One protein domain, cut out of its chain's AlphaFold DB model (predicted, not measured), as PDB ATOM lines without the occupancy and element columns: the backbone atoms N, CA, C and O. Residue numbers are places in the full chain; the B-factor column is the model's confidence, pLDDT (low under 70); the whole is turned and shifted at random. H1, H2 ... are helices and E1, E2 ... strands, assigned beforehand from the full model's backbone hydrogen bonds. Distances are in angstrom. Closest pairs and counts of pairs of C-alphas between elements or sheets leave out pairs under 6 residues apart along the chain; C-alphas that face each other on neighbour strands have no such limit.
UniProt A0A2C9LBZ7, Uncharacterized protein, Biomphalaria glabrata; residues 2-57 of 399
ATOM      1  N   ILE A   2      -6.686  16.148-137.822       48.19
ATOM      2  CA  ILE A   2      -7.947  16.912-137.849       48.19
ATOM      3  C   ILE A   2      -7.735  18.397-137.492       48.19
ATOM      4  O   ILE A   2      -8.262  19.254-138.188       48.19
ATOM      5  N   ASP A   3      -6.897  18.719-136.504       48.19
ATOM      6  CA  ASP A   3      -6.693  20.123-136.091       48.19
ATOM      7  C   ASP A   3      -5.909  20.965-137.112       48.19
ATOM      8  O   ASP A   3      -6.174  22.150-137.265       48.19
ATOM      9  N   GLY A   4      -5.010  20.342-137.886       55.66
ATOM     10  CA  GLY A   4      -4.310  21.010-138.995       55.66
ATOM     11  C   GLY A   4      -5.180  21.197-140.241       55.66
ATOM     12  O   GLY A   4      -4.881  22.044-141.077       55.66
ATOM     13  N   PHE A   5      -6.259  20.417-140.364       56.44
ATOM     14  CA  PHE A   5      -7.320  20.688-141.328       56.44
ATOM     15  C   PHE A   5      -8.195  21.840-140.829       56.44
ATOM     16  O   PHE A   5      -8.394  22.797-141.567       56.44
ATOM     17  N   LYS A   6      -8.655  21.793-139.568       53.78
ATOM     18  CA  LYS A   6      -9.506  22.834-138.966       53.78
ATOM     19  C   LYS A   6      -8.906  24.235-139.082       53.78
ATOM     20  O   LYS A   6      -9.597  25.120-139.571       53.78
ATOM     21  N   SER A   7      -7.621  24.413-138.761       55.12
ATOM     22  CA  SER A   7      -6.983  25.738-138.828       55.12
ATOM     23  C   SER A   7      -6.931  26.334-140.240       55.12
ATOM     24  O   SER A   7      -6.936  27.548-140.386       55.12
ATOM     25  N   LYS A   8      -6.925  25.508-141.297       54.59
ATOM     26  CA  LYS A   8      -7.001  25.980-142.692       54.59
ATOM     27  C   LYS A   8      -8.430  26.258-143.167       54.59
ATOM     28  O   LYS A   8      -8.604  26.919-144.187       54.59
ATOM     29  N   PHE A   9      -9.439  25.738-142.467       52.31
ATOM     30  CA  PHE A   9     -10.855  25.929-142.792       52.31
ATOM     31  C   PHE A   9     -11.515  27.057-141.983       52.31
ATOM     32  O   PHE A   9     -12.567  27.540-142.396       52.31
ATOM     33  N   GLU A  10     -10.921  27.486-140.866       49.62
ATOM     34  CA  GLU A  10     -11.464  28.552-140.006       49.62
ATOM     35  C   GLU A  10     -11.327  29.963-140.615       49.62
ATOM     36  O   GLU A  10     -12.201  30.796-140.384       49.62
ATOM     37  N   ASP A  11     -10.339  30.205-141.486       47.72
ATOM     38  CA  ASP A  11     -10.073  31.540-142.056       47.72
ATOM     39  C   ASP A  11     -10.759  31.825-143.412       47.72
ATOM     40  O   ASP A  11     -10.709  32.945-143.923       47.72
ATOM     41  N   ALA A  12     -11.432  30.844-144.026       46.94
ATOM     42  CA  ALA A  12     -12.049  31.009-145.344       46.94
ATOM     43  C   ALA A  12     -13.549  31.356-145.247       46.94
ATOM     44  O   ALA A  12     -14.414  30.512-145.488       46.94
ATOM     45  N   GLN A  13     -13.886  32.614-144.937       44.75
ATOM     46  CA  GLN A  13     -15.240  33.127-145.185       44.75
ATOM     47  C   GLN A  13     -15.428  33.422-146.678       44.75
ATOM     48  O   GLN A  13     -15.033  34.471-147.181       44.75
ATOM     49  N   VAL A  14     -16.097  32.513-147.389       47.03
ATOM     50  CA  VAL A  14     -16.674  32.793-148.709       47.03
ATOM     51  C   VAL A  14     -18.165  32.463-148.646       47.03
ATOM     52  O   VAL A  14     -18.551  31.331-148.360       47.03
ATOM     53  N   ASN A  15     -19.018  33.462-148.889       44.44
ATOM     54  CA  ASN A  15     -20.484  33.343-148.960       44.44
ATOM     55  C   ASN A  15     -21.213  32.894-147.674       44.44
ATOM     56  O   ASN A  15     -22.187  32.144-147.744       44.44
ATOM     57  N   GLY A  16     -20.793  33.376-146.498       44.03
ATOM     58  CA  GLY A  16     -21.663  33.431-145.309       44.03
ATOM     59  C   GLY A  16     -22.166  32.092-144.744       44.03
ATOM     60  O   GLY A  16     -23.144  32.082-144.002       44.03
ATOM     61  N   ARG A  17     -21.526  30.961-145.068       41.75
ATOM     62  CA  ARG A  17     -21.840  29.641-144.493       41.75
ATOM     63  C   ARG A  17     -20.653  29.111-143.690       41.75
ATOM     64  O   ARG A  17     -19.622  28.777-144.266       41.75
ATOM     65  N   HIS A  18     -20.822  28.938-142.380       49.78
ATOM     66  CA  HIS A  18     -19.957  28.040-141.614       49.78
ATOM     67  C   HIS A  18     -20.273  26.605-142.076       49.78
ATOM     68  O   HIS A  18     -21.402  26.164-141.892       49.78
ATOM     69  N   LEU A  19     -19.303  25.917-142.707       46.03
ATOM     70  CA  LEU A  19     -19.406  24.636-143.460       46.03
ATOM     71  C   LEU A  19     -19.616  24.750-144.995       46.03
ATOM     72  O   LEU A  19     -20.188  23.860-145.620       46.03
ATOM     73  N   GLY A  20     -19.128  25.816-145.636       46.62
ATOM     74  CA  GLY A  20     -19.219  26.039-147.090       46.62
ATOM     75  C   GLY A  20     -18.167  25.364-147.989       46.62
ATOM     76  O   GLY A  20     -17.873  25.915-149.044       46.62
ATOM     77  N   VAL A  21     -17.568  24.224-147.622       57.03
ATOM     78  CA  VAL A  21     -16.368  23.713-148.323       57.03
ATOM     79  C   VAL A  21     -16.543  22.280-148.842       57.03
ATOM     80  O   VAL A  21     -15.984  21.327-148.305       57.03
ATOM     81  N   PHE A  22     -17.295  22.117-149.931       64.12
ATOM     82  CA  PHE A  22     -17.028  21.001-150.842       64.12
ATOM     83  C   PHE A  22     -15.912  21.452-151.783       64.12
ATOM     84  O   PHE A  22     -16.175  22.132-152.770       64.12
ATOM     85  N   LEU A  23     -14.662  21.123-151.439       74.06
ATOM     86  CA  LEU A  23     -13.555  21.257-152.384       74.06
ATOM     87  C   LEU A  23     -13.794  20.312-153.567       74.06
ATOM     88  O   LEU A  23     -14.303  19.197-153.387       74.06
ATOM     89  N   ASP A  24     -13.407  20.740-154.762       84.25
ATOM     90  CA  ASP A  24     -13.299  19.829-155.894       84.25
ATOM     91  C   ASP A  24     -12.145  18.826-155.683       84.25
ATOM     92  O   ASP A  24     -11.339  18.926-154.753       84.25
ATOM     93  N   ASP A  25     -12.073  17.802-156.533       85.50
ATOM     94  CA  ASP A  25     -11.056  16.750-156.421       85.50
ATOM     95  C   ASP A  25      -9.618  17.287-156.477       85.50
ATOM     96  O   ASP A  25      -8.738  16.776-155.784       85.50
ATOM     97  N   LYS A  26      -9.368  18.331-157.274       88.44
ATOM     98  CA  LYS A  26      -8.034  18.916-157.415       88.44
ATOM     99  C   LYS A  26      -7.648  19.661-156.142       88.44
ATOM    100  O   LYS A  26      -6.569  19.433-155.603       88.44
ATOM    101  N   GLN A  27      -8.560  20.472-155.620       88.56
ATOM    102  CA  GLN A  27      -8.397  21.196-154.366       88.56
ATOM    103  C   GLN A  27      -8.178  20.245-153.178       88.56
ATOM    104  O   GLN A  27      -7.312  20.502-152.341       88.56
ATOM    105  N   TRP A  28      -8.895  19.116-153.123       89.75
ATOM    106  CA  TRP A  28      -8.637  18.069-152.128       89.75
ATOM    107  C   TRP A  28      -7.223  17.496-152.251       89.75
ATOM    108  O   TRP A  28      -6.511  17.403-151.252       89.75
ATOM    109  N   GLN A  29      -6.787  17.149-153.463       90.56
ATOM    110  CA  GLN A  29      -5.448  16.602-153.691       90.56
ATOM    111  C   GLN A  29      -4.331  17.593-153.347       90.56
ATOM    112  O   GLN A  29      -3.322  17.195-152.758       90.56
ATOM    113  N   ASP A  30      -4.507  18.874-153.663       89.38
ATOM    114  CA  ASP A  30      -3.547  19.924-153.319       89.38
ATOM    115  C   ASP A  30      -3.469  20.128-151.799       89.38
ATOM    116  O   ASP A  30      -2.377  20.240-151.229       89.38
ATOM    117  N   LEU A  31      -4.612  20.060-151.110       89.00
ATOM    118  CA  LEU A  31      -4.660  20.092-149.654       89.00
ATOM    119  C   LEU A  31      -3.940  18.883-149.034       89.00
ATOM    120  O   LEU A  31      -3.130  19.073-148.124       89.00
ATOM    121  N   PHE A  32      -4.161  17.664-149.544       91.31
ATOM    122  CA  PHE A  32      -3.471  16.456-149.067       91.31
ATOM    123  C   PHE A  32      -1.950  16.591-149.190       91.31
ATOM    124  O   PHE A  32      -1.234  16.360-148.211       91.31
ATOM    125  N   LYS A  33      -1.462  17.067-150.345       89.31
ATOM    126  CA  LYS A  33      -0.035  17.344-150.567       89.31
ATOM    127  C   LYS A  33       0.506  18.362-149.563       89.31
ATOM    128  O   LYS A  33       1.562  18.130-148.981       89.31
ATOM    129  N   SER A  34      -0.237  19.440-149.293       89.44
ATOM    130  CA  SER A  34       0.159  20.467-148.315       89.44
ATOM    131  C   SER A  34       0.292  19.932-146.882       89.44
ATOM    132  O   SER A  34       0.989  20.521-146.058       89.44
ATOM    133  N   CYS A  35      -0.370  18.814-146.584       89.56
ATOM    134  CA  CYS A  35      -0.324  18.125-145.297       89.56
ATOM    135  C   CYS A  35       0.658  16.939-145.283       89.56
ATOM    136  O   CYS A  35       0.651  16.160-144.328       89.56
ATOM    137  N   ASN A  36       1.493  16.787-146.319       89.62
ATOM    138  CA  ASN A  36       2.420  15.667-146.487       89.62
ATOM    139  C   ASN A  36       1.713  14.289-146.486       89.62
ATOM    140  O   ASN A  36       2.196  13.305-145.912       89.62
ATOM    141  N   LEU A  37       0.524  14.242-147.096       91.44
ATOM    142  CA  LEU A  37      -0.282  13.040-147.284       91.44
ATOM    143  C   LEU A  37      -0.301  12.649-148.764       91.44
ATOM    144  O   LEU A  37      -0.626  13.462-149.627       91.44
ATOM    145  N   GLU A  38      -0.007  11.383-149.041       91.44
ATOM    146  CA  GLU A  38      -0.084  10.804-150.377       91.44
ATOM    147  C   GLU A  38      -1.438  10.138-150.605       91.44
ATOM    148  O   GLU A  38      -1.935   9.397-149.750       91.44
ATOM    149  N   LEU A  39      -2.017  10.357-151.785       92.81
ATOM    150  CA  LEU A  39      -3.229   9.671-152.213       92.81
ATOM    151  C   LEU A  39      -2.912   8.227-152.636       92.81
ATOM    152  O   LEU A  39      -2.240   7.981-153.641       92.81
ATOM    153  N   ILE A  40      -3.432   7.261-151.878       93.62
ATOM    154  CA  ILE A  40      -3.245   5.827-152.124       93.62
ATOM    155  C   ILE A  40      -4.367   5.258-152.981       93.62
ATOM    156  O   ILE A  40      -4.108   4.532-153.940       93.62
ATOM    157  N   TYR A  41      -5.610   5.579-152.634       92.38
ATOM    158  CA  TYR A  41      -6.789   5.052-153.309       92.38
ATOM    159  C   TYR A  41      -7.882   6.109-153.364       92.38
ATOM    160  O   TYR A  41      -8.084   6.856-152.408       92.38
ATOM    161  N   LYS A  42      -8.595   6.147-154.485       92.38
ATOM    162  CA  LYS A  42      -9.748   7.013-154.702       92.38
ATOM    163  C   LYS A  42     -10.881   6.173-155.269       92.38
ATOM    164  O   LYS A  42     -10.687   5.459-156.251       92.38
ATOM    165  N   LYS A  43     -12.070   6.295-154.686       91.06
ATOM    166  CA  LYS A  43     -13.302   5.728-155.237       91.06
ATOM    167  C   LYS A  43     -14.393   6.780-155.219       91.06
ATOM    168  O   LYS A  43     -14.812   7.202-154.148       91.06
ATOM    169  N   ALA A  44     -14.848   7.177-156.398       90.12
ATOM    170  CA  ALA A  44     -16.014   8.031-156.560       90.12
ATOM    171  C   ALA A  44     -17.211   7.171-156.972       90.12
ATOM    172  O   ALA A  44     -17.064   6.257-157.784       90.12
ATOM    173  N   ASN A  45     -18.393   7.458-156.427       88.06
ATOM    174  CA  ASN A  45     -19.641   6.881-156.931       88.06
ATOM    175  C   ASN A  45     -20.215   7.670-158.122       88.06
ATOM    176  O   ASN A  45     -21.309   7.351-158.575       88.06
ATOM    177  N   ASN A  46     -19.493   8.695-158.599       79.00
ATOM    178  CA  ASN A  46     -19.886   9.628-159.662       79.00
ATOM    179  C   ASN A  46     -21.237  10.332-159.431       79.00
ATOM    180  O   ASN A  46     -21.813  10.869-160.370       79.00
ATOM    181  N   ILE A  47     -21.736  10.331-158.191       81.06
ATOM    182  CA  ILE A  47     -22.992  10.973-157.800       81.06
ATOM    183  C   ILE A  47     -22.679  12.085-156.801       81.06
ATOM    184  O   ILE A  47     -22.689  13.257-157.155       81.06
ATOM    185  N   MET A  48     -22.372  11.728-155.553       79.69
ATOM    186  CA  MET A  48     -22.185  12.703-154.468       79.69
ATOM    187  C   MET A  48     -21.144  12.283-153.427       79.69
ATOM    188  O   MET A  48     -20.888  13.037-152.493       79.69
ATOM    189  N   SER A  49     -20.535  11.098-153.545       87.19
ATOM    190  CA  SER A  49     -19.535  10.645-152.580       87.19
ATOM    191  C   SER A  49     -18.246  10.204-153.257       87.19
ATOM    192  O   SER A  49     -18.226   9.457-154.239       87.19
ATOM    193  N   THR A  50     -17.143  10.686-152.692       90.12
ATOM    194  CA  THR A  50     -15.797  10.242-153.031       90.12
ATOM    195  C   THR A  50     -15.083   9.848-151.753       90.12
ATOM    196  O   THR A  50     -15.091  10.587-150.772       90.12
ATOM    197  N   ILE A  51     -14.477   8.667-151.769       92.88
ATOM    198  CA  ILE A  51     -13.654   8.142-150.686       92.88
ATOM    199  C   ILE A  51     -12.197   8.273-151.111       92.88
ATOM    200  O   ILE A  51     -11.818   7.783-152.178       92.88
ATOM    201  N   TYR A  52     -11.391   8.892-150.252       93.38
ATOM    202  CA  TYR A  52      -9.943   8.984-150.395       93.38
ATOM    203  C   TYR A  52      -9.271   8.177-149.283       93.38
ATOM    204  O   TYR A  52      -9.590   8.342-148.106       93.38
ATOM    205  N   LEU A  53      -8.322   7.321-149.651       94.69
ATOM    206  CA  LEU A  53      -7.389   6.696-148.722       94.69
ATOM    207  C   LEU A  53      -6.063   7.436-148.820       94.69
ATOM    208  O   LEU A  53      -5.446   7.473-149.889       94.69
ATOM    209  N   LEU A  54      -5.630   8.002-147.702       94.38
ATOM    210  CA  LEU A  54      -4.422   8.808-147.612       94.38
ATOM    211  C   LEU A  54      -3.397   8.110-146.728       94.38
ATOM    212  O   LEU A  54      -3.752   7.478-145.733       94.38
ATOM    213  N   ARG A  55      -2.118   8.264-147.060       91.19
ATOM    214  CA  ARG A  55      -1.014   7.783-146.232       91.19
ATOM    215  C   ARG A  55      -0.045   8.916-145.945       91.19
ATOM    216  O   ARG A  55       0.325   9.659-146.845       91.19
ATOM    217  N   LYS A  56       0.390   9.032-144.690       89.94
ATOM    218  CA  LYS A  56       1.456   9.967-144.324       89.94
ATOM    219  C   LYS A  56       2.761   9.539-144.983       89.94
ATOM    220  O   LYS A  56       3.169   8.386-144.861       89.94
ATOM    221  N   MET A  57       3.400  10.488-145.644       81.81
ATOM    222  CA  MET A  57       4.689  10.297-146.289       81.81
ATOM    223  C   MET A  57       5.796  10.104-145.254       81.81
ATOM    224  O   MET A  57       5.915  10.876-144.296       81.81
TER     225      MET A  57
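This is residues 2 to 57 of the 399 residues of an uncharacterized protein of Biomphalaria glabrata (UniProt A0A2C9LBZ7). A two-stranded hairpin, E1 and E2, has helix H2 packed over one face; the loose loop of residues 10 to 24 leads from H2 to the small helix H1, apart from the rest. The 56 printed residues hold H1, H2, E1 and E2 in that order, mixed in class, with an antiparallel sheet E1 - E2. The whole is only just loose, close to compact, with a radius of gyration of the C-alphas of 12.5 A and spans of 33 by 29 by 16 A.

E1, residues 37 to 44, 18.9 A long, bends by 64 degrees at residue 40. E2, residues 50 to 56, is 19.3 A long and ends at C-alpha (1.456, 9.967, -144.324). H2, residues 25 to 34, measures 14.3 A. H1, residues 2 to 9, begins at C-alpha (-7.947, 16.912, -137.849).

In the hairpin, N 40 and O 53 are within hydrogen-bond range at 2.8 A. The closest C-alphas of H2 and E1, Phe 32 and Glu 38, are 6.7 A apart. H1 is apart from H2, E1 and E2. Every O i to N i+4 pair is within hydrogen-bond range in H2, and 3 of 4 in H1.

The printed part has no cut. The link H1 to H2 is long. Residues 2 to 22 have pLDDT under 70.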